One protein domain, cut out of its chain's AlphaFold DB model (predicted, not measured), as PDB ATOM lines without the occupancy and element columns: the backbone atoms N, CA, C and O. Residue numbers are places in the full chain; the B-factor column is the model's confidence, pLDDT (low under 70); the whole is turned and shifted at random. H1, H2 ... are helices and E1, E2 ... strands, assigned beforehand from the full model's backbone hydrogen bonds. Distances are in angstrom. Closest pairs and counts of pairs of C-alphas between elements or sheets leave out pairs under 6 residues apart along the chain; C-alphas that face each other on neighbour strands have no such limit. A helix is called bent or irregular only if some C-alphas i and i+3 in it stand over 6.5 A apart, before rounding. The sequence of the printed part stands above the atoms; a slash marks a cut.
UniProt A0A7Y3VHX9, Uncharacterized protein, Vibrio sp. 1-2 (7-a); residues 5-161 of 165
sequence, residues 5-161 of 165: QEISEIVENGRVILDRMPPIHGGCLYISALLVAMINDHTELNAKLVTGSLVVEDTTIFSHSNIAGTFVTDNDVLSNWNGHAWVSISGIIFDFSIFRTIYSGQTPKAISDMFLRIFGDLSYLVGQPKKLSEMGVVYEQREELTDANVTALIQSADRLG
ATOM      1  N   GLN A   5     195.323  74.764 146.635       93.56
ATOM      2  CA  GLN A   5     195.995  74.864 147.932       93.56
ATOM      3  C   GLN A   5     194.954  74.858 149.060       93.56
ATOM      4  O   GLN A   5     194.993  73.978 149.912       93.56
ATOM      5  N   GLU A   6     193.967  75.755 148.995       93.94
ATOM      6  CA  GLU A   6     192.884  75.845 149.987       93.94
ATOM      7  C   GLU A   6     192.076  74.541 150.071       93.94
ATOM      8  O   GLU A   6     191.757  74.076 151.162       93.94
ATOM      9  N   ILE A   7     191.789  73.895 148.930       94.44
ATOM     10  CA  ILE A   7     191.143  72.569 148.920       94.44
ATOM     11  C   ILE A   7     191.995  71.543 149.680       94.44
ATOM     12  O   ILE A   7     191.444  70.745 150.435       94.44
ATOM     13  N   SER A   8     193.314  71.541 149.475       94.12
ATOM     14  CA  SER A   8     194.215  70.580 150.125       94.12
ATOM     15  C   SER A   8     194.263  70.797 151.637       94.12
ATOM     16  O   SER A   8     194.121  69.835 152.386       94.12
ATOM     17  N   GLU A   9     194.354  72.049 152.086       93.38
ATOM     18  CA  GLU A   9     194.345  72.411 153.511       93.38
ATOM     19  C   GLU A   9     193.019  72.023 154.186       93.38
ATOM     20  O   GLU A   9     193.008  71.414 155.258       93.38
ATOM     21  N   ILE A  10     191.881  72.280 153.530       94.88
ATOM     22  CA  ILE A  10     190.566  71.830 154.010       94.88
ATOM     23  C   ILE A  10     190.507  70.306 154.113       94.88
ATOM     24  O   ILE A  10     189.937  69.771 155.065       94.88
ATOM     25  N   VAL A  11     191.092  69.597 153.147       95.12
ATOM     26  CA  VAL A  11     191.108  68.134 153.138       95.12
ATOM     27  C   VAL A  11     191.947  67.558 154.271       95.12
ATOM     28  O   VAL A  11     191.503  66.614 154.926       95.12
ATOM     29  N   GLU A  12     193.134  68.106 154.513       92.88
ATOM     30  CA  GLU A  12     193.988  67.700 155.632       92.88
ATOM     31  C   GLU A  12     193.256  67.882 156.960       92.88
ATOM     32  O   GLU A  12     193.150  66.949 157.758       92.88
ATOM     33  N   ASN A  13     192.645  69.047 157.142       89.50
ATOM     34  CA  ASN A  13     191.892  69.366 158.339       89.50
ATOM     35  C   ASN A  13     190.640  68.473 158.508       89.50
ATOM     36  O   ASN A  13     190.358  67.977 159.601       89.50
ATOM     37  N   GLY A  14     189.906  68.195 157.426       92.38
ATOM     38  CA  GLY A  14     188.749  67.295 157.447       92.38
ATOM     39  C   GLY A  14     189.114  65.848 157.802       92.38
ATOM     40  O   GLY A  14     188.358  65.176 158.508       92.38
ATOM     41  N   ARG A  15     190.296  65.369 157.389       91.88
ATOM     42  CA  ARG A  15     190.810  64.047 157.791       91.88
ATOM     43  C   ARG A  15     191.083  63.975 159.291       91.88
ATOM     44  O   ARG A  15     190.706  62.987 159.912       91.88
ATOM     45  N   VAL A  16     191.634  65.035 159.889       90.94
ATOM     46  CA  VAL A  16     191.842  65.101 161.349       90.94
ATOM     47  C   VAL A  16     190.519  64.941 162.106       90.94
ATOM     48  O   VAL A  16     190.474  64.236 163.114       90.94
ATOM     49  N   ILE A  17     189.429  65.544 161.615       90.44
ATOM     50  CA  ILE A  17     188.092  65.368 162.205       90.44
ATOM     51  C   ILE A  17     187.636  63.908 162.088       90.44
ATOM     52  O   ILE A  17     187.169  63.331 163.072       90.44
ATOM     53  N   LEU A  18     187.788  63.294 160.908       88.31
ATOM     54  CA  LEU A  18     187.400  61.895 160.694       88.31
ATOM     55  C   LEU A  18     188.148  60.913 161.593       88.31
ATOM     56  O   LEU A  18     187.522  59.987 162.109       88.31
ATOM     57  N   ASP A  19     189.443  61.136 161.800       87.69
ATOM     58  CA  ASP A  19     190.287  60.268 162.620       87.69
ATOM     59  C   ASP A  19     189.938  60.357 164.114       87.69
ATOM     60  O   ASP A  19     190.079  59.378 164.849       87.69
ATOM     61  N   ARG A  20     189.461  61.519 164.581       86.44
ATOM     62  CA  ARG A  20     189.140  61.759 165.999       86.44
ATOM     63  C   ARG A  20     187.711  61.391 166.378       86.44
ATOM     64  O   ARG A  20     187.458  61.042 167.534       86.44
ATOM     65  N   MET A  21     186.780  61.476 165.429       85.38
ATOM     66  CA  MET A  21     185.375  61.174 165.679       85.38
ATOM     67  C   MET A  21     185.081  59.675 165.544       85.38
ATOM     68  O   MET A  21     185.442  59.076 164.528       85.38
ATOM     69  N   PRO A  22     184.338  59.050 166.474       82.12
ATOM     70  CA  PRO A  22     183.903  57.661 166.336       82.12
ATOM     71  C   PRO A  22     182.843  57.483 165.227       82.12
ATOM     72  O   PRO A  22     182.164  58.445 164.855       82.12
ATOM     73  N   PRO A  23     182.685  56.265 164.668       77.44
ATOM     74  CA  PRO A  23     181.693  55.991 163.632       77.44
ATOM     75  C   PRO A  23     180.320  55.923 164.273       77.44
ATOM     76  O   PRO A  23     179.984  54.940 164.925       77.44
ATOM     77  N   ILE A  24     179.537  56.979 164.092       75.06
ATOM     78  CA  ILE A  24     178.207  57.102 164.682       75.06
ATOM     79  C   ILE A  24     177.155  57.409 163.623       75.06
ATOM     80  O   ILE A  24     177.412  58.095 162.629       75.06
ATOM     81  N   HIS A  25     175.952  56.898 163.861       68.94
ATOM     82  CA  HIS A  25     174.782  57.244 163.068       68.94
ATOM     83  C   HIS A  25     174.496  58.751 163.191       68.94
ATOM     84  O   HIS A  25     174.682  59.331 164.258       68.94
ATOM     85  N   GLY A  26     174.114  59.400 162.089       71.44
ATOM     86  CA  GLY A  26     173.952  60.858 162.044       71.44
ATOM     87  C   GLY A  26     175.260  61.659 162.178       71.44
ATOM     88  O   GLY A  26     175.228  62.882 162.304       71.44
ATOM     89  N   GLY A  27     176.425  61.002 162.093       85.00
ATOM     90  CA  GLY A  27     177.733  61.661 162.176       85.00
ATOM     91  C   GLY A  27     177.975  62.730 161.102       85.00
ATOM     92  O   GLY A  27     178.816  63.601 161.307       85.00
ATOM     93  N   CYS A  28     177.225  62.713 159.994       91.44
ATOM     94  CA  CYS A  28     177.319  63.712 158.928       91.44
ATOM     95  C   CYS A  28     177.074  65.142 159.420       91.44
ATOM     96  O   CYS A  28     177.780  66.054 158.991       91.44
ATOM     97  N   LEU A  29     176.150  65.333 160.366       91.69
ATOM     98  CA  LEU A  29     175.865  66.645 160.945       91.69
ATOM     99  C   LEU A  29     177.039  67.160 161.774       91.69
ATOM    100  O   LEU A  29     177.467  68.293 161.588       91.69
ATOM    101  N   TYR A  30     177.594  66.322 162.650       91.50
ATOM    102  CA  TYR A  30     178.688  66.727 163.531       91.50
ATOM    103  C   TYR A  30     180.004  66.922 162.787       91.50
ATOM    104  O   TYR A  30     180.657  67.944 162.974       91.50
ATOM    105  N   ILE A  31     180.365  65.982 161.906       93.94
ATOM    106  CA  ILE A  31     181.577  66.080 161.083       93.94
ATOM    107  C   ILE A  31     181.524  67.355 160.236       93.94
ATOM    108  O   ILE A  31     182.490  68.114 160.203       93.94
ATOM    109  N   SER A  32     180.387  67.628 159.588       95.69
ATOM    110  CA  SER A  32     180.248  68.814 158.737       95.69
ATOM    111  C   SER A  32     180.188  70.113 159.551       95.69
ATOM    112  O   SER A  32     180.751  71.114 159.119       95.69
ATOM    113  N   ALA A  33     179.568  70.115 160.740       95.25
ATOM    114  CA  ALA A  33     179.559  71.280 161.627       95.25
ATOM    115  C   ALA A  33     180.965  71.634 162.132       95.25
ATOM    116  O   ALA A  33     181.366  72.795 162.055       95.25
ATOM    117  N   LEU A  34     181.737  70.638 162.582       95.12
ATOM    118  CA  LEU A  34     183.132  70.828 162.990       95.12
ATOM    119  C   LEU A  34     183.987  71.350 161.837       95.12
ATOM    120  O   LEU A  34     184.794  72.255 162.034       95.12
ATOM    121  N   LEU A  35     183.780  70.815 160.630       96.44
ATOM    122  CA  LEU A  35     184.495  71.265 159.442       96.44
ATOM    123  C   LEU A  35     184.168  72.724 159.102       96.44
ATOM    124  O   LEU A  35     185.081  73.494 158.826       96.44
ATOM    125  N   VAL A  36     182.895  73.129 159.172       97.31
ATOM    126  CA  VAL A  36     182.491  74.530 158.961       97.31
ATOM    127  C   VAL A  36     183.141  75.463 159.975       97.31
ATOM    128  O   VAL A  36     183.740  76.451 159.560       97.31
ATOM    129  N   ALA A  37     183.065  75.144 161.270       95.25
ATOM    130  CA  ALA A  37     183.665  75.977 162.312       95.25
ATOM    131  C   ALA A  37     185.175  76.122 162.104       95.25
ATOM    132  O   ALA A  37     185.688  77.226 161.987       95.25
ATOM    133  N   MET A  38     185.876  75.007 161.914       93.75
ATOM    134  CA  MET A  38     187.320  75.006 161.704       93.75
ATOM    135  C   MET A  38     187.762  75.797 160.463       93.75
ATOM    136  O   MET A  38     188.831  76.402 160.490       93.75
ATOM    137  N   ILE A  39     186.976  75.796 159.381       94.62
ATOM    138  CA  ILE A  39     187.282  76.583 158.179       94.62
ATOM    139  C   ILE A  39     187.006  78.065 158.419       94.62
ATOM    140  O   ILE A  39     187.843  78.896 158.075       94.62
ATOM    141  N   ASN A  40     185.856  78.401 159.003       95.31
ATOM    142  CA  ASN A  40     185.449  79.793 159.202       95.31
ATOM    143  C   ASN A  40     186.235  80.489 160.324       95.31
ATOM    144  O   ASN A  40     186.403  81.701 160.271       95.31
ATOM    145  N   ASP A  41     186.772  79.742 161.292       92.75
ATOM    146  CA  ASP A  41     187.625  80.282 162.359       92.75
ATOM    147  C   ASP A  41     189.040  80.633 161.864       92.75
ATOM    148  O   ASP A  41     189.733  81.442 162.484       92.75
ATOM    149  N   HIS A  42     189.488  80.031 160.756       89.81
ATOM    150  CA  HIS A  42     190.869  80.153 160.272       89.81
ATOM    151  C   HIS A  42     191.001  80.708 158.846       89.81
ATOM    152  O   HIS A  42     192.120  80.933 158.385       89.81
ATOM    153  N   THR A  43     189.894  80.919 158.126       90.38
ATOM    154  CA  THR A  43     189.891  81.362 156.723       90.38
ATOM    155  C   THR A  43     188.690  82.258 156.407       90.38
ATOM    156  O   THR A  43     187.682  82.245 157.103       90.38
ATOM    157  N   GLU A  44     188.749  82.960 155.274       91.44
ATOM    158  CA  GLU A  44     187.660  83.808 154.757       91.44
ATOM    159  C   GLU A  44     186.720  83.063 153.778       91.44
ATOM    160  O   GLU A  44     185.981  83.676 153.005       91.44
ATOM    161  N   LEU A  45     186.767  81.724 153.742       90.19
ATOM    162  CA  LEU A  45     186.136  80.915 152.688       90.19
ATOM    163  C   LEU A  45     184.602  80.804 152.784       90.19
ATOM    164  O   LEU A  45     183.981  80.309 151.838       90.19
ATOM    165  N   ASN A  46     183.991  81.301 153.867       93.00
ATOM    166  CA  ASN A  46     182.547  81.278 154.128       93.00
ATOM    167  C   ASN A  46     181.927  79.890 153.877       93.00
ATOM    168  O   ASN A  46     181.074  79.702 153.001       93.00
ATOM    169  N   ALA A  47     182.420  78.898 154.615       97.31
ATOM    170  CA  ALA A  47     181.903  77.544 154.579       97.31
ATOM    171  C   ALA A  47     180.479  77.496 155.140       97.31
ATOM    172  O   ALA A  47     180.192  78.048 156.202       97.31
ATOM    173  N   LYS A  48     179.597  76.803 154.420       97.69
ATOM    174  CA  LYS A  48     178.182  76.650 154.768       97.69
ATOM    175  C   LYS A  48     177.880  75.201 155.094       97.69
ATOM    176  O   LYS A  48     178.227  74.312 154.313       97.69
ATOM    177  N   LEU A  49     177.179  74.972 156.199       97.19
ATOM    178  CA  LEU A  49     176.618  73.665 156.510       97.19
ATOM    179  C   LEU A  49     175.279  73.519 155.791       97.19
ATOM    180  O   LEU A  49     174.343  74.281 156.031       97.19
ATOM    181  N   VAL A  50     175.188  72.539 154.904       96.62
ATOM    182  CA  VAL A  50     174.011  72.300 154.074       96.62
ATOM    183  C   VAL A  50     173.429  70.937 154.403       96.62
ATOM    184  O   VAL A  50     174.167  69.990 154.670       96.62
ATOM    185  N   THR A  51     172.103  70.831 154.354       95.25
ATOM    186  CA  THR A  51     171.411  69.545 154.412       95.25
ATOM    187  C   THR A  51     170.481  69.339 153.228       95.25
ATOM    188  O   THR A  51     170.021  70.290 152.582       95.25
ATOM    189  N   GLY A  52     170.188  68.077 152.933       95.00
ATOM    190  CA  GLY A  52     169.317  67.735 151.824       95.00
ATOM    191  C   GLY A  52     169.236  66.247 151.531       95.00
ATOM    192  O   GLY A  52     169.397  65.418 152.429       95.00
ATOM    193  N   SER A  53     168.931  65.938 150.274       95.81
ATOM    194  CA  SER A  53     168.817  64.569 149.766       95.81
ATOM    195  C   SER A  53     170.044  64.202 148.934       95.81
ATOM    196  O   SER A  53     170.677  65.069 148.331       95.81
ATOM    197  N   LEU A  54     170.338  62.906 148.860       96.44
ATOM    198  CA  LEU A  54     171.353  62.356 147.966       96.44
ATOM    199  C   LEU A  54     170.713  61.293 147.083       96.44
ATOM    200  O   LEU A  54     170.147  60.322 147.590       96.44
ATOM    201  N   VAL A  55     170.842  61.465 145.773       96.81
ATOM    202  CA  VAL A  55     170.417  60.492 144.765       96.81
ATOM    203  C   VAL A  55     171.652  60.016 144.009       96.81
ATOM    204  O   VAL A  55     172.482  60.830 143.608       96.81
ATOM    205  N   VAL A  56     171.790  58.705 143.829       96.25
ATOM    206  CA  VAL A  56     172.890  58.090 143.076       96.25
ATOM    207  C   VAL A  56     172.303  57.091 142.087       96.25
ATOM    208  O   VAL A  56     171.613  56.169 142.509       96.25
ATOM    209  N   GLU A  57     172.548  57.293 140.789       94.31
ATOM    210  CA  GLU A  57     171.992  56.487 139.687       94.31
ATOM    211  C   GLU A  57     170.483  56.224 139.865       94.31
ATOM    212  O   GLU A  57     170.032  55.083 139.960       94.31
ATOM    213  N   ASP A  58     169.709  57.306 140.009       92.88
ATOM    214  CA  ASP A  58     168.253  57.306 140.243       92.88
ATOM    215  C   ASP A  58     167.783  56.633 141.552       92.88
ATOM    216  O   ASP A  58     166.589  56.608 141.860       92.88
ATOM    217  N   THR A  59     168.707  56.142 142.383       94.50
ATOM    218  CA  THR A  59     168.410  55.570 143.698       94.50
ATOM    219  C   THR A  59     168.527  56.644 144.773       94.50
ATOM    220  O   THR A  59     169.585  57.244 144.962       94.50
ATOM    221  N   THR A  60     167.449  56.882 145.521       94.81
ATOM    222  CA  THR A  60     167.493  57.777 146.688       94.81
ATOM    223  C   THR A  60     168.261  57.104 147.823       94.81
ATOM    224  O   THR A  60     167.820  56.085 148.352       94.81
ATOM    225  N   ILE A  61     169.403  57.682 148.190       93.50
ATOM    226  CA  ILE A  61     170.269  57.211 149.277       93.50
ATOM    227  C   ILE A  61     169.852  57.838 150.603       93.50
ATOM    228  O   ILE A  61     169.676  57.134 151.591       93.50
ATOM    229  N   PHE A  62     169.657  59.157 150.594       92.44
ATOM    230  CA  PHE A  62     169.166  59.925 151.733       92.44
ATOM    231  C   PHE A  62     167.979  60.760 151.278       92.44
ATOM    232  O   PHE A  62     168.039  61.410 150.230       92.44
ATOM    233  N   SER A  63     166.904  60.739 152.061       90.88
ATOM    234  CA  SER A  63     165.679  61.480 151.782       90.88
ATOM    235  C   SER A  63     165.502  62.554 152.840       90.88
ATOM    236  O   SER A  63     165.251  62.262 154.010       90.88
ATOM    237  N   HIS A  64     165.656  63.807 152.419       83.69
ATOM    238  CA  HIS A  64     165.549  64.949 153.306       83.69
ATOM    239  C   HIS A  64     164.243  64.952 154.114       83.69
ATOM    240  O   HIS A  64     163.143  64.862 153.567       83.69
ATOM    241  N   SER A  65     164.385  65.189 155.413       81.81
ATOM    242  CA  SER A  65     163.320  65.612 156.319       81.81
ATOM    243  C   SER A  65     163.761  66.890 157.029       81.81
ATOM    244  O   SER A  65     164.944  67.014 157.344       81.81
ATOM    245  N   ASN A  66     162.832  67.811 157.294       81.06
ATOM    246  CA  ASN A  66     163.140  69.098 157.924       81.06
ATOM    247  C   ASN A  66     163.899  68.897 159.248       81.06
ATOM    248  O   ASN A  66     163.451  68.155 160.128       81.06
ATOM    249  N   ILE A  67     165.043  69.565 159.382       78.75
ATOM    250  CA  ILE A  67     165.942  69.387 160.521       78.75
ATOM    251  C   ILE A  67     165.543  70.201 161.761       78.75
ATOM    252  O   ILE A  67     166.027  69.920 162.854       78.75
ATOM    253  N   ALA A  68     164.629  71.170 161.655       68.88
ATOM    254  CA  ALA A  68     164.222  72.039 162.764       68.88
ATOM    255  C   ALA A  68     163.717  71.256 163.988       68.88
ATOM    256  O   ALA A  68     163.989  71.654 165.117       68.88
ATOM    257  N   GLY A  69     163.052  70.114 163.779       61.91
ATOM    258  CA  GLY A  69     162.591  69.245 164.869       61.91
ATOM    259  C   GLY A  69     163.721  68.571 165.654       61.91
ATOM    260  O   GLY A  69     163.512  68.165 166.793       61.91
ATOM    261  N   THR A  70     164.920  68.486 165.077       65.94
ATOM    262  CA  THR A  70     166.075  67.823 165.693       65.94
ATOM    263  C   THR A  70     166.779  68.719 166.725       65.94
ATOM    264  O   THR A  70     167.366  68.217 167.672       65.94
ATOM    265  N   PHE A  71     166.639  70.048 166.636       64.56
ATOM    266  CA  PHE A  71     167.223  70.991 167.605       64.56
ATOM    267  C   PHE A  71     166.371  71.203 168.870       64.56
ATOM    268  O   PHE A  71     166.806  71.897 169.787       64.56
ATOM    269  N   VAL A  72     165.151  70.655 168.919       54.72
ATOM    270  CA  VAL A  72     164.148  70.959 169.961       54.72
ATOM    271  C   VAL A  72     164.179  69.963 171.127       54.72
ATOM    272  O   VAL A  72     163.599  70.232 172.177       54.72
ATOM    273  N   THR A  73     164.869  68.830 170.995       49.50
ATOM    274  CA  THR A  73     164.890  67.789 172.029       49.50
ATOM    275  C   THR A  73     166.305  67.534 172.540       49.50
ATOM    276  O   THR A  73     167.167  67.117 171.776       49.50
ATOM    277  N   ASP A  74     166.513  67.665 173.854       50.94
ATOM    278  CA  ASP A  74     167.711  67.212 174.595       50.94
ATOM    279  C   ASP A  74     167.975  65.688 174.497       50.94
ATOM    280  O   ASP A  74     168.899  65.166 175.115       50.94
ATOM    281  N   ASN A  75     167.170  64.965 173.715       45.44
ATOM    282  CA  ASN A  75     167.284  63.537 173.455       45.44
ATOM    283  C   ASN A  75     167.803  63.305 172.033       45.44
ATOM    284  O   ASN A  75     167.254  63.872 171.090       45.44
ATOM    285  N   ASP A  76     168.825  62.447 171.921       52.31
ATOM    286  CA  ASP A  76     169.358  61.786 170.719       52.31
ATOM    287  C   ASP A  76     168.744  62.238 169.383       52.31
ATOM    288  O   ASP A  76     167.899  61.578 168.773       52.31
ATOM    289  N   VAL A  77     169.256  63.373 168.911       51.59
ATOM    290  CA  VAL A  77     168.910  64.124 167.689       51.59
ATOM    291  C   VAL A  77     168.995  63.285 166.399       51.59
ATOM    292  O   VAL A  77     168.554  63.715 165.338       51.59
ATOM    293  N   LEU A  78     169.538  62.068 166.451       57.75
ATOM    294  CA  LEU A  78     170.094  61.402 165.273       57.75
ATOM    295  C   LEU A  78     169.359  60.143 164.829       57.75
ATOM    296  O   LEU A  78     169.570  59.721 163.703       57.75
ATOM    297  N   SER A  79     168.520  59.519 165.659       54.94
ATOM    298  CA  SER A  79     168.022  58.163 165.348       54.94
ATOM    299  C   SER A  79     166.993  58.090 164.210       54.94
ATOM    300  O   SER A  79     166.789  57.012 163.661       54.94
ATOM    301  N   ASN A  80     166.364  59.212 163.837       59.88
ATOM    302  CA  ASN A  80     165.232  59.230 162.897       59.88
ATOM    303  C   ASN A  80     165.354  60.255 161.755       59.88
ATOM    304  O   ASN A  80     164.410  60.413 160.979       59.88
ATOM    305  N   TRP A  81     166.476  60.973 161.641       81.06
ATOM    306  CA  TRP A  81     166.675  61.906 160.533       81.06
ATOM    307  C   TRP A  81     167.249  61.167 159.323       81.06
ATOM    308  O   TRP A  81     168.335  60.607 159.395       81.06
ATOM    309  N   ASN A  82     166.516  61.170 158.207       81.88
ATOM    310  CA  ASN A  82     166.888  60.428 156.994       81.88
ATOM    311  C   ASN A  82     167.560  61.309 155.920       81.88
ATOM    312  O   ASN A  82     167.766  60.880 154.783       81.88
ATOM    313  N   GLY A  83     167.857  62.566 156.260       89.94
ATOM    314  CA  GLY A  83     168.594  63.474 155.391       89.94
ATOM    315  C   GLY A  83     170.101  63.236 155.441       89.94
ATOM    316  O   GLY A  83     170.603  62.385 156.172       89.94
ATOM    317  N   HIS A  84     170.826  64.028 154.656       93.94
ATOM    318  CA  HIS A  84     172.284  64.056 154.685       93.94
ATOM    319  C   HIS A  84     172.808  65.475 154.824       93.94
ATOM    320  O   HIS A  84     172.142  66.423 154.400       93.94
ATOM    321  N   ALA A  85     173.990  65.613 155.416       94.94
ATOM    322  CA  ALA A  85     174.645  66.892 155.644       94.94
ATOM    323  C   ALA A  85     176.046  66.905 155.031       94.94
ATOM    324  O   ALA A  85     176.768  65.912 155.102       94.94
ATOM    325  N   TRP A  86     176.415  68.038 154.444       97.75
ATOM    326  CA  TRP A  86     177.729  68.271 153.850       97.75
ATOM    327  C   TRP A  86     178.113  69.747 153.965       97.75
ATOM    328  O   TRP A  86     177.289  70.608 154.288       97.75
ATOM    329  N   VAL A  87     179.374  70.052 153.672       98.19
ATOM    330  CA  VAL A  87     179.884  71.424 153.637       98.19
ATOM    331  C   VAL A  87     179.906  71.932 152.197       98.19
ATOM    332  O   VAL A  87     180.325  71.222 151.281       98.19
ATOM    333  N   SER A  88     179.446  73.163 151.984       97.81
ATOM    334  CA  SER A  88     179.491  73.857 150.695       97.81
ATOM    335  C   SER A  88     180.387  75.087 150.789       97.81
ATOM    336  O   SER A  88     180.180  75.947 151.644       97.81
ATOM    337  N   ILE A  89     181.378  75.179 149.898       96.56
ATOM    338  CA  ILE A  89     182.331  76.297 149.840       96.56
ATOM    339  C   ILE A  89     182.459  76.738 148.392       96.56
ATOM    340  O   ILE A  89     182.889  75.963 147.537       96.56
ATOM    341  N   SER A  90     182.069  77.979 148.084       93.44
ATOM    342  CA  SER A  90     182.087  78.498 146.704       93.44
ATOM    343  C   SER A  90     181.416  77.559 145.675       93.44
ATOM    344  O   SER A  90     181.847  77.479 144.524       93.44
ATOM    345  N   GLY A  91     180.378  76.819 146.087       92.31
ATOM    346  CA  GLY A  91     179.660  75.861 145.239       92.31
ATOM    347  C   GLY A  91     180.347  74.501 145.043       92.31
ATOM    348  O   GLY A  91     179.903  73.730 144.196       92.31
ATOM    349  N   ILE A  92     181.412  74.195 145.787       96.94
ATOM    350  CA  ILE A  92     182.032  72.864 145.849       96.94
ATOM    351  C   ILE A  92     181.527  72.135 147.091       96.94
ATOM    352  O   ILE A  92     181.434  72.728 148.165       96.94
ATOM    353  N   ILE A  93     181.214  70.853 146.922       98.12
ATOM    354  CA  ILE A  93     180.779  69.955 147.989       98.12
ATOM    355  C   ILE A  93     182.011  69.346 148.651       98.12
ATOM    356  O   ILE A  93     182.886  68.828 147.957       98.12
ATOM    357  N   PHE A  94     182.029  69.375 149.979       98.12
ATOM    358  CA  PHE A  94     182.964  68.671 150.843       98.12
ATOM    359  C   PHE A  94     182.155  67.782 151.785       98.12
ATOM    360  O   PHE A  94     181.417  68.267 152.643       98.12
ATOM    361  N   ASP A  95     182.286  66.473 151.620       97.25
ATOM    362  CA  ASP A  95     181.530  65.483 152.370       97.25
ATOM    363  C   ASP A  95     182.469  64.408 152.908       97.25
ATOM    364  O   ASP A  95     182.835  63.441 152.236       97.25
ATOM    365  N   PHE A  96     182.886  64.616 154.150       95.56
ATOM    366  CA  PHE A  96     183.798  63.721 154.854       95.56
ATOM    367  C   PHE A  96     183.072  62.513 155.444       95.56
ATOM    368  O   PHE A  96     183.685  61.502 155.763       95.56
ATOM    369  N   SER A  97     181.751  62.585 155.559       93.44
ATOM    370  CA  SER A  97     180.967  61.561 156.240       93.44
ATOM    371  C   SER A  97     180.446  60.465 155.316       93.44
ATOM    372  O   SER A  97     180.229  59.348 155.778       93.44
ATOM    373  N   ILE A  98     180.261  60.761 154.024       94.12
ATOM    374  CA  ILE A  98     179.507  59.903 153.105       94.12
ATOM    375  C   ILE A  98     179.992  58.461 153.068       94.12
ATOM    376  O   ILE A  98     179.207  57.552 153.319       94.12
ATOM    377  N   PHE A  99     181.279  58.222 152.824       93.06
ATOM    378  CA  PHE A  99     181.796  56.860 152.693       93.06
ATOM    379  C   PHE A  99     181.735  56.099 154.015       93.06
ATOM    380  O   PHE A  99     181.406  54.917 154.030       93.06
ATOM    381  N   ARG A 100     181.942  56.787 155.142       89.69
ATOM    382  CA  ARG A 100     181.766  56.194 156.470       89.69
ATOM    383  C   ARG A 100     180.327  55.746 156.704       89.69
ATOM    384  O   ARG A 100     180.111  54.667 157.251       89.69
ATOM    385  N   THR A 101     179.358  56.558 156.288       88.69
ATOM    386  CA  THR A 101     177.935  56.220 156.390       88.69
ATOM    387  C   THR A 101     177.592  55.048 155.475       88.69
ATOM    388  O   THR A 101     177.006  54.073 155.934       88.69
ATOM    389  N   ILE A 102     178.013  55.101 154.210       91.38
ATOM    390  CA  ILE A 102     177.684  54.097 153.189       91.38
ATOM    391  C   ILE A 102     178.328  52.738 153.458       91.38
ATOM    392  O   ILE A 102     177.725  51.704 153.179       91.38
ATOM    393  N   TYR A 103     179.544  52.722 153.996       89.44
ATOM    394  CA  TYR A 103     180.244  51.489 154.354       89.44
ATOM    395  C   TYR A 103     179.984  51.062 155.803       89.44
ATOM    396  O   TYR A 103     180.601  50.116 156.295       89.44
ATOM    397  N   SER A 104     179.056  51.729 156.495       83.12
ATOM    398  CA  SER A 104     178.570  51.256 157.785       83.12
ATOM    399  C   SER A 104     177.764  49.964 157.613       83.12
ATOM    400  O   SER A 104     177.144  49.722 156.578       83.12
ATOM    401  N   GLY A 105     177.692  49.146 158.664       78.62
ATOM    402  CA  GLY A 105     176.880  47.921 158.651       78.62
ATOM    403  C   GLY A 105     175.363  48.153 158.543       78.62
ATOM    404  O   GLY A 105     174.611  47.183 158.527       78.62
ATOM    405  N   GLN A 106     174.903  49.409 158.505       80.12
ATOM    406  CA  GLN A 106     173.487  49.780 158.422       80.12
ATOM    407  C   GLN A 106     173.016  50.023 156.982       80.12
ATOM    408  O   GLN A 106     171.814  50.017 156.720       80.12
ATOM    409  N   THR A 107     173.937  50.225 156.038       85.19
ATOM    410  CA  THR A 107     173.597  50.490 154.640       85.19
ATOM    411  C   THR A 107     173.422  49.176 153.867       85.19
ATOM    412  O   THR A 107     174.262  48.278 153.973       85.19
ATOM    413  N   PRO A 108     172.353  49.025 153.058       90.69
ATOM    414  CA  PRO A 108     172.190  47.869 152.184       90.69
ATOM    415  C   PRO A 108     173.418  47.627 151.299       90.69
ATOM    416  O   PRO A 108     173.902  48.547 150.640       90.69
ATOM    417  N   LYS A 109     173.868  46.368 151.195       92.81
ATOM    418  CA  LYS A 109     175.067  45.997 150.415       92.81
ATOM    419  C   LYS A 109     175.025  46.485 148.958       92.81
ATOM    420  O   LYS A 109     176.044  46.869 148.397       92.81
ATOM    421  N   ALA A 110     173.843  46.503 148.342       94.12
ATOM    422  CA  ALA A 110     173.678  47.010 146.980       94.12
ATOM    423  C   ALA A 110     174.100  48.487 146.846       94.12
ATOM    424  O   ALA A 110     174.699  48.865 145.842       94.12
ATOM    425  N   ILE A 111     173.840  49.305 147.872       93.12
ATOM    426  CA  ILE A 111     174.248  50.712 147.909       93.12
ATOM    427  C   ILE A 111     175.761  50.817 148.127       93.12
ATOM    428  O   ILE A 111     176.419  51.561 147.405       93.12
ATOM    429  N   SER A 112     176.342  50.046 149.052       93.50
ATOM    430  CA  SER A 112     177.798  50.065 149.255       93.50
ATOM    431  C   SER A 112     178.567  49.619 148.006       93.50
ATOM    432  O   SER A 112     179.547  50.255 147.627       93.50
ATOM    433  N   ASP A 113     178.100  48.571 147.319       95.31
ATOM    434  CA  ASP A 113     178.709  48.085 146.074       95.31
ATOM    435  C   ASP A 113     178.610  49.131 144.950       95.31
ATOM    436  O   ASP A 113     179.545  49.299 144.164       95.31
ATOM    437  N   MET A 114     177.492  49.864 144.884       95.62
ATOM    438  CA  MET A 114     177.311  50.969 143.943       95.62
ATOM    439  C   MET A 114     178.312  52.101 144.194       95.62
ATOM    440  O   MET A 114     178.952  52.561 143.249       95.62
ATOM    441  N   PHE A 115     178.502  52.519 145.450       95.38
ATOM    442  CA  PHE A 115     179.491  53.547 145.787       95.38
ATOM    443  C   PHE A 115     180.917  53.100 145.458       95.38
ATOM    444  O   PHE A 115     181.657  53.868 144.844       95.38
ATOM    445  N   LEU A 116     181.275  51.852 145.772       94.88
ATOM    446  CA  LEU A 116     182.590  51.304 145.442       94.88
ATOM    447  C   LEU A 116     182.833  51.280 143.925       94.88
ATOM    448  O   LEU A 116     183.938  51.562 143.471       94.88
ATOM    449  N   ARG A 117     181.804  50.985 143.123       95.69
ATOM    450  CA  ARG A 117     181.905  51.007 141.657       95.69
ATOM    451  C   ARG A 117     182.088  52.419 141.094       95.69
ATOM    452  O   ARG A 117     182.848  52.581 140.144       95.69
ATOM    453  N   ILE A 118     181.373  53.409 141.629       94.69
ATOM    454  CA  ILE A 118     181.393  54.787 141.107       94.69
ATOM    455  C   ILE A 118     182.656  55.529 141.557       94.69
ATOM    456  O   ILE A 118     183.286  56.220 140.757       94.69
ATOM    457  N   PHE A 119     183.022  55.393 142.830       94.69
ATOM    458  CA  PHE A 119     184.063  56.203 143.461       94.69
ATOM    459  C   PHE A 119     185.355  55.438 143.753       94.69
ATOM    460  O   PHE A 119     186.396  56.065 143.937       94.69
ATOM    461  N   GLY A 120     185.314  54.106 143.789       93.44
ATOM    462  CA  GLY A 120     186.408  53.303 144.322       93.44
ATOM    463  C   GLY A 120     186.481  53.367 145.849       93.44
ATOM    464  O   GLY A 120     185.501  53.661 146.538       93.44
ATOM    465  N   ASP A 121     187.663  53.057 146.375       89.88
ATOM    466  CA  ASP A 121     187.943  53.063 147.810       89.88
ATOM    467  C   ASP A 121     188.413  54.457 148.253       89.88
ATOM    468  O   ASP A 121     189.604  54.779 148.231       89.88
ATOM    469  N   LEU A 122     187.448  55.324 148.568       92.44
ATOM    470  CA  LEU A 122     187.673  56.687 149.054       92.44
ATOM    471  C   LEU A 122     187.173  56.853 150.491       92.44
ATOM    472  O   LEU A 122     186.243  56.183 150.934       92.44
ATOM    473  N   SER A 123     187.772  57.808 151.205       90.12
ATOM    474  CA  SER A 123     187.420  58.151 152.593       90.12
ATOM    475  C   SER A 123     186.528  59.389 152.721       90.12
ATOM    476  O   SER A 123     185.825  59.528 153.716       90.12
ATOM    477  N   TYR A 124     186.522  60.276 151.725       94.88
ATOM    478  CA  TYR A 124     185.690  61.485 151.665       94.88
ATOM    479  C   TYR A 124     185.460  61.892 150.209       94.88
ATOM    480  O   TYR A 124     186.197  61.480 149.308       94.88
ATOM    481  N   LEU A 125     184.447  62.726 149.983       96.88
ATOM    482  CA  LEU A 125     184.095  63.262 148.675       96.88
ATOM    483  C   LEU A 125     184.355  64.770 148.643       96.88
ATOM    484  O   LEU A 125     183.847  65.520 149.472       96.88
ATOM    485  N   VAL A 126     185.127  65.218 147.652       97.25
ATOM    486  CA  VAL A 126     185.211  66.632 147.262       97.25
ATOM    487  C   VAL A 126     184.861  66.727 145.788       97.25
ATOM    488  O   VAL A 126     185.496  66.077 144.958       97.25
ATOM    489  N   GLY A 127     183.848  67.516 145.443       96.12
ATOM    490  CA  GLY A 127     183.352  67.525 144.073       96.12
ATOM    491  C   GLY A 127     182.544  68.754 143.694       96.12
ATOM    492  O   GLY A 127     181.871  69.380 144.509       96.12
ATOM    493  N   GLN A 128     182.601  69.091 142.407       96.00
ATOM    494  CA  GLN A 128     181.701  70.077 141.820       96.00
ATOM    495  C   GLN A 128     180.343  69.415 141.541       96.00
ATOM    496  O   GLN A 128     180.332  68.385 140.859       96.00
ATOM    497  N   PRO A 129     179.209  70.014 141.954       96.31
ATOM    498  CA  PRO A 129     177.875  69.438 141.764       96.31
ATOM    499  C   PRO A 129     177.593  69.009 140.320       96.31
ATOM    500  O   PRO A 129     177.069  67.926 140.087       96.31
ATOM    501  N   LYS A 130     178.014  69.818 139.339       96.19
ATOM    502  CA  LYS A 130     177.831  69.504 137.916       96.19
ATOM    503  C   LYS A 130     178.540  68.208 137.505       96.19
ATOM    504  O   LYS A 130     177.929  67.367 136.859       96.19
ATOM    505  N   LYS A 131     179.804  68.034 137.903       96.62
ATOM    506  CA  LYS A 131     180.592  66.835 137.570       96.62
ATOM    507  C   LYS A 131     180.048  65.590 138.267       96.62
ATOM    508  O   LYS A 131     180.008  64.526 137.669       96.62
ATOM    509  N   LEU A 132     179.608  65.735 139.518       97.12
ATOM    510  CA  LEU A 132     178.958  64.650 140.252       97.12
ATOM    511  C   LEU A 132     177.655  64.228 139.557       97.12
ATOM    512  O   LEU A 132     177.436  63.042 139.337       97.12
ATOM    513  N   SER A 133     176.840  65.191 139.117       96.62
ATOM    514  CA  SER A 133     175.594  64.921 138.395       96.62
ATOM    515  C   SER A 133     175.827  64.205 137.059       96.62
ATOM    516  O   SER A 133     175.056  63.313 136.720       96.62
ATOM    517  N   GLU A 134     176.905  64.524 136.333       96.56
ATOM    518  CA  GLU A 134     177.322  63.801 135.116       96.56
ATOM    519  C   GLU A 134     177.704  62.332 135.400       96.56
ATOM    520  O   GLU A 134     177.597  61.489 134.513       96.56
ATOM    521  N   MET A 135     178.095  62.013 136.638       95.31
ATOM    522  CA  MET A 135     178.350  60.650 137.129       95.31
ATOM    523  C   MET A 135     177.105  59.995 137.754       95.31
ATOM    524  O   MET A 135     177.207  58.919 138.335       95.31
ATOM    525  N   GLY A 136     175.938  60.644 137.681       96.12
ATOM    526  CA  GLY A 136     174.700  60.165 138.295       96.12
ATOM    527  C   GLY A 136     174.592  60.425 139.800       96.12
ATOM    528  O   GLY A 136     173.732  59.835 140.438       96.12
ATOM    529  N   VAL A 137     175.434  61.288 140.379       97.50
ATOM    530  CA  VAL A 137     175.460  61.606 141.817       97.50
ATOM    531  C   VAL A 137     174.918  63.016 142.034       97.50
ATOM    532  O   VAL A 137     175.549  64.007 141.666       97.50
ATOM    533  N   VAL A 138     173.749  63.130 142.655       97.94
ATOM    534  CA  VAL A 138     173.038  64.399 142.826       97.94
ATOM    535  C   VAL A 138     172.844  64.697 144.306       97.94
ATOM    536  O   VAL A 138     172.079  64.033 145.002       97.94
ATOM    537  N   TYR A 139     173.526  65.744 144.765       97.69
ATOM    538  CA  TYR A 139     173.294  66.371 146.061       97.69
ATOM    539  C   TYR A 139     172.221  67.449 145.903       97.69
ATOM    540  O   TYR A 139     172.462  68.507 145.317       97.69
ATOM    541  N   GLU A 140     171.028  67.188 146.424       96.56
ATOM    542  CA  GLU A 140     169.914  68.130 146.390       96.56
ATOM    543  C   GLU A 140     169.881  68.941 147.683       96.56
ATOM    544  O   GLU A 140     169.313  68.501 148.684       96.56
ATOM    545  N   GLN A 141     170.472  70.136 147.670       95.50
ATOM    546  CA  GLN A 141     170.387  71.072 148.792       95.50
ATOM    547  C   GLN A 141     168.925  71.440 149.096       95.50
ATOM    548  O   GLN A 141     168.175  71.837 148.203       95.50
ATOM    549  N   ARG A 142     168.533  71.340 150.372       95.00
ATOM    550  CA  ARG A 142     167.193  71.699 150.866       95.00
ATOM    551  C   ARG A 142     167.235  72.786 151.933       95.00
ATOM    552  O   ARG A 142     166.432  73.709 151.864       95.00
ATOM    553  N   GLU A 143     168.184  72.710 152.864       93.31
ATOM    554  CA  GLU A 143     168.330  73.684 153.951       93.31
ATOM    555  C   GLU A 143     169.799  74.111 154.096       93.31
ATOM    556  O   GLU A 143     170.710  73.296 153.952       93.31
ATOM    557  N   GLU A 144     170.030  75.391 154.388       95.06
ATOM    558  CA  GLU A 144     171.319  75.909 154.860       95.06
ATOM    559  C   GLU A 144     171.182  76.172 156.361       95.06
ATOM    560  O   GLU A 144     170.265  76.877 156.786       95.06
ATOM    561  N   LEU A 145     172.050  75.558 157.165       93.19
ATOM    562  CA  LEU A 145     172.030  75.709 158.613       93.19
ATOM    563  C   LEU A 145     172.712  77.010 159.034       93.19
ATOM    564  O   LEU A 145     173.736  77.399 158.480       93.19
ATOM    565  N   THR A 146     172.139  77.664 160.043       93.50
ATOM    566  CA  THR A 146     172.681  78.909 160.602       93.50
ATOM    567  C   THR A 146     173.890  78.645 161.500       93.50
ATOM    568  O   THR A 146     174.050  77.542 162.027       93.50
ATOM    569  N   ASP A 147     174.683  79.676 161.790       92.69
ATOM    570  CA  ASP A 147     175.801  79.585 162.743       92.69
ATOM    571  C   ASP A 147     175.351  79.120 164.138       92.69
ATOM    572  O   ASP A 147     176.060  78.381 164.826       92.69
ATOM    573  N   ALA A 148     174.130  79.487 164.547       91.31
ATOM    574  CA  ALA A 148     173.532  79.004 165.786       91.31
ATOM    575  C   ALA A 148     173.262  77.490 165.736       91.31
ATOM    576  O   ALA A 148     173.508  76.787 166.717       91.31
ATOM    577  N   ASN A 149     172.813  76.967 164.589       91.31
ATOM    578  CA  ASN A 149     172.646  75.527 164.389       91.31
ATOM    579  C   ASN A 149     173.996  74.799 164.405       91.31
ATOM    580  O   ASN A 149     174.114  73.768 165.064       91.31
ATOM    581  N   VAL A 150     175.014  75.342 163.727       93.50
ATOM    582  CA  VAL A 150     176.384  74.795 163.730       93.50
ATOM    583  C   VAL A 150     176.925  74.727 165.161       93.50
ATOM    584  O   VAL A 150     177.367  73.668 165.605       93.50
ATOM    585  N   THR A 151     176.799  75.818 165.919       92.00
ATOM    586  CA  THR A 151     177.229  75.886 167.324       92.00
ATOM    587  C   THR A 151     176.508  74.846 168.184       92.00
ATOM    588  O   THR A 151     177.146  74.130 168.957       92.00
ATOM    589  N   ALA A 152     175.188  74.707 168.029       89.12
ATOM    590  CA  ALA A 152     174.402  73.729 168.776       89.12
ATOM    591  C   ALA A 152     174.816  72.277 168.469       89.12
ATOM    592  O   ALA A 152     174.887  71.456 169.388       89.12
ATOM    593  N   LEU A 153     175.131  71.960 167.206       89.44
ATOM    594  CA  LEU A 153     175.635  70.641 166.804       89.44
ATOM    595  C   LEU A 153     176.991  70.335 167.447       89.44
ATOM    596  O   LEU A 153     177.172  69.238 167.969       89.44
ATOM    597  N   ILE A 154     177.916  71.299 167.460       91.44
ATOM    598  CA  ILE A 154     179.244  71.128 168.071       91.44
ATOM    599  C   ILE A 154     179.123  70.924 169.584       91.44
ATOM    600  O   ILE A 154     179.698  69.984 170.124       91.44
ATOM    601  N   GLN A 155     178.320  71.743 170.266       89.06
ATOM    602  CA  GLN A 155     178.071  71.582 171.702       89.06
ATOM    603  C   GLN A 155     177.406  70.240 172.026       89.06
ATOM    604  O   GLN A 155     177.676  69.650 173.068       89.06
ATOM    605  N   SER A 156     176.521  69.752 171.154       86.56
ATOM    606  CA  SER A 156     175.922  68.423 171.291       86.56
ATOM    607  C   SER A 156     176.975  67.323 171.142       86.56
ATOM    608  O   SER A 156     177.045  66.428 171.982       86.56
ATOM    609  N   ALA A 157     177.854  67.432 170.141       86.56
ATOM    610  CA  ALA A 157     178.944  66.487 169.941       86.56
ATOM    611  C   ALA A 157     179.919  66.438 171.131       86.56
ATOM    612  O   ALA A 157     180.324  65.349 171.537       86.56
ATOM    613  N   ASP A 158     180.242  67.590 171.723       88.19
ATOM    614  CA  ASP A 158     181.058  67.692 172.938       88.19
ATOM    615  C   ASP A 158     180.383  67.017 174.144       88.19
ATOM    616  O   ASP A 158     180.966  66.136 174.774       88.19
ATOM    617  N   ARG A 159     179.102  67.328 174.409       86.81
ATOM    618  CA  ARG A 159     178.326  66.697 175.498       86.81
ATOM    619  C   ARG A 159     178.238  65.175 175.372       86.81
ATOM    620  O   ARG A 159     178.203  64.483 176.386       86.81
ATOM    621  N   LEU A 160     178.181  64.666 174.142       83.56
ATOM    622  CA  LEU A 160     178.150  63.235 173.840       83.56
ATOM    623  C   LEU A 160     179.543  62.577 173.882       83.56
ATOM    624  O   LEU A 160     179.646  61.368 173.679       83.56
ATOM    625  N   GLY A 161     180.613  63.342 174.127       85.88
ATOM    626  CA  GLY A 161     181.990  62.841 174.148       85.88
ATOM    627  C   GLY A 161     182.498  62.396 172.773       85.88
ATOM    628  O   GLY A 161     183.366  61.534 172.682       85.88
TER     629      GLY A 161
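This is residues 5 to 161 of the 165 residues of an uncharacterized protein of Vibrio sp. 1-2 (7-a) (UniProt A0A7Y3VHX9). A strongly twisted sheet of six strands, with the long, bent strand E1 in its middle, has most of its helices over one face. H2 packs along E3, H1 and H7 pack on H2, H5 crosses over E2 on that same face with short H4 next to it, beside the strands and over none of them, and short H6 is on the opposite face. The printed part has 157 residues with seven named helices and six named strands, in the order H1 H2 E1 E2 H3 E3 E4 H4 H5 E5 H6 E6 H7. The sheet is branched, its neighbour pairs are antiparallel, and the class is mixed, helices and strands. The whole is compact and rounded, with a radius of gyration of the C-alphas of 14.7 A and spans of 38 by 37 by 28 A.

The longest strand, E1, runs over residues 48 to 56, 22.6 A from C-alpha 48 at (178.182, 76.650, 154.768) to C-alpha 56 at (172.890, 58.090, 143.076). The other strands are E2, residues 59 to 62; E3, residues 84 to 89, 16.6 A; E4, residues 92 to 95; E5, residues 125 to 127; and E6, residues 137 to 144, 19.8 A. The longest helix, H1, residues 5 to 20, measures 23.3 A and begins at C-alpha 5, (195.995, 74.864, 147.932). H2 is residues 27 to 40, 19.9 A; H3, residues 67 to 71; H4, residues 98 to 102; H5, residues 109 to 119, 15.3 A; and H6, residues 129 to 134. H7, residues 147 to 159, is 18.3 A long and ends at C-alpha 159, (178.326, 66.697, 175.498).

E1 bends by 63 degrees at residue 52, and its pairing is staggered. On one side of it are E3, beside residues 48 to 52, with N 50 and O 86 at 2.9 A, and E2, beside residues 53 to 56, with N 56 and O 59 at 2.9 A. On the other side is E6, with N 53 and O 140 at 3.0 A. E1 and E2 form a hairpin, as do E3 and E4, where N 87 and O 94 are 2.9 A apart. E5 is an edge strand beside E4, with N 95 and O 125 at 2.8 A. H2 is on the sheet at a height of 8.3 A and lies over E3, running along the strands at 10 degrees on the local plane; the closest C-alphas are those of Cys 28 and Ala 85, 5.3 A. H2 touches H7, with C-alphas 33 and 150 at 5.2 A, at a steep tilt of 60 degrees, opposite ways. H1 and H2 form a helical hairpin at a steep tilt of 44 degrees; they touch at Gly 14 and Leu 35, C-alphas 6.2 A apart. H1 only grazes the sheet. H4 and H5 are on the same face as H2 and touch, with C-alphas 102 and 112 at 5.6 A. H6 is on the opposite face, at a height of 7.0 A. H3 is only just not on the sheet, with 4 pairs of C-alphas within 10 A. Every O i to N i+4 pair is within hydrogen-bond range in H1, H2, H4, H5, H6 and H7; H3 has 0 of 1, and 2 of 2 O i to N i+3 pairs.

The C-alphas farthest apart are those of Asp 74 and Glu 134, 40.8 A. The printed part has no cut. The link from H3 to E3, 12 residues, is long; the others are tight or short. The mean pLDDT of the printed part is 89.1, and residue 25 and residues 68 to 80 are under 70.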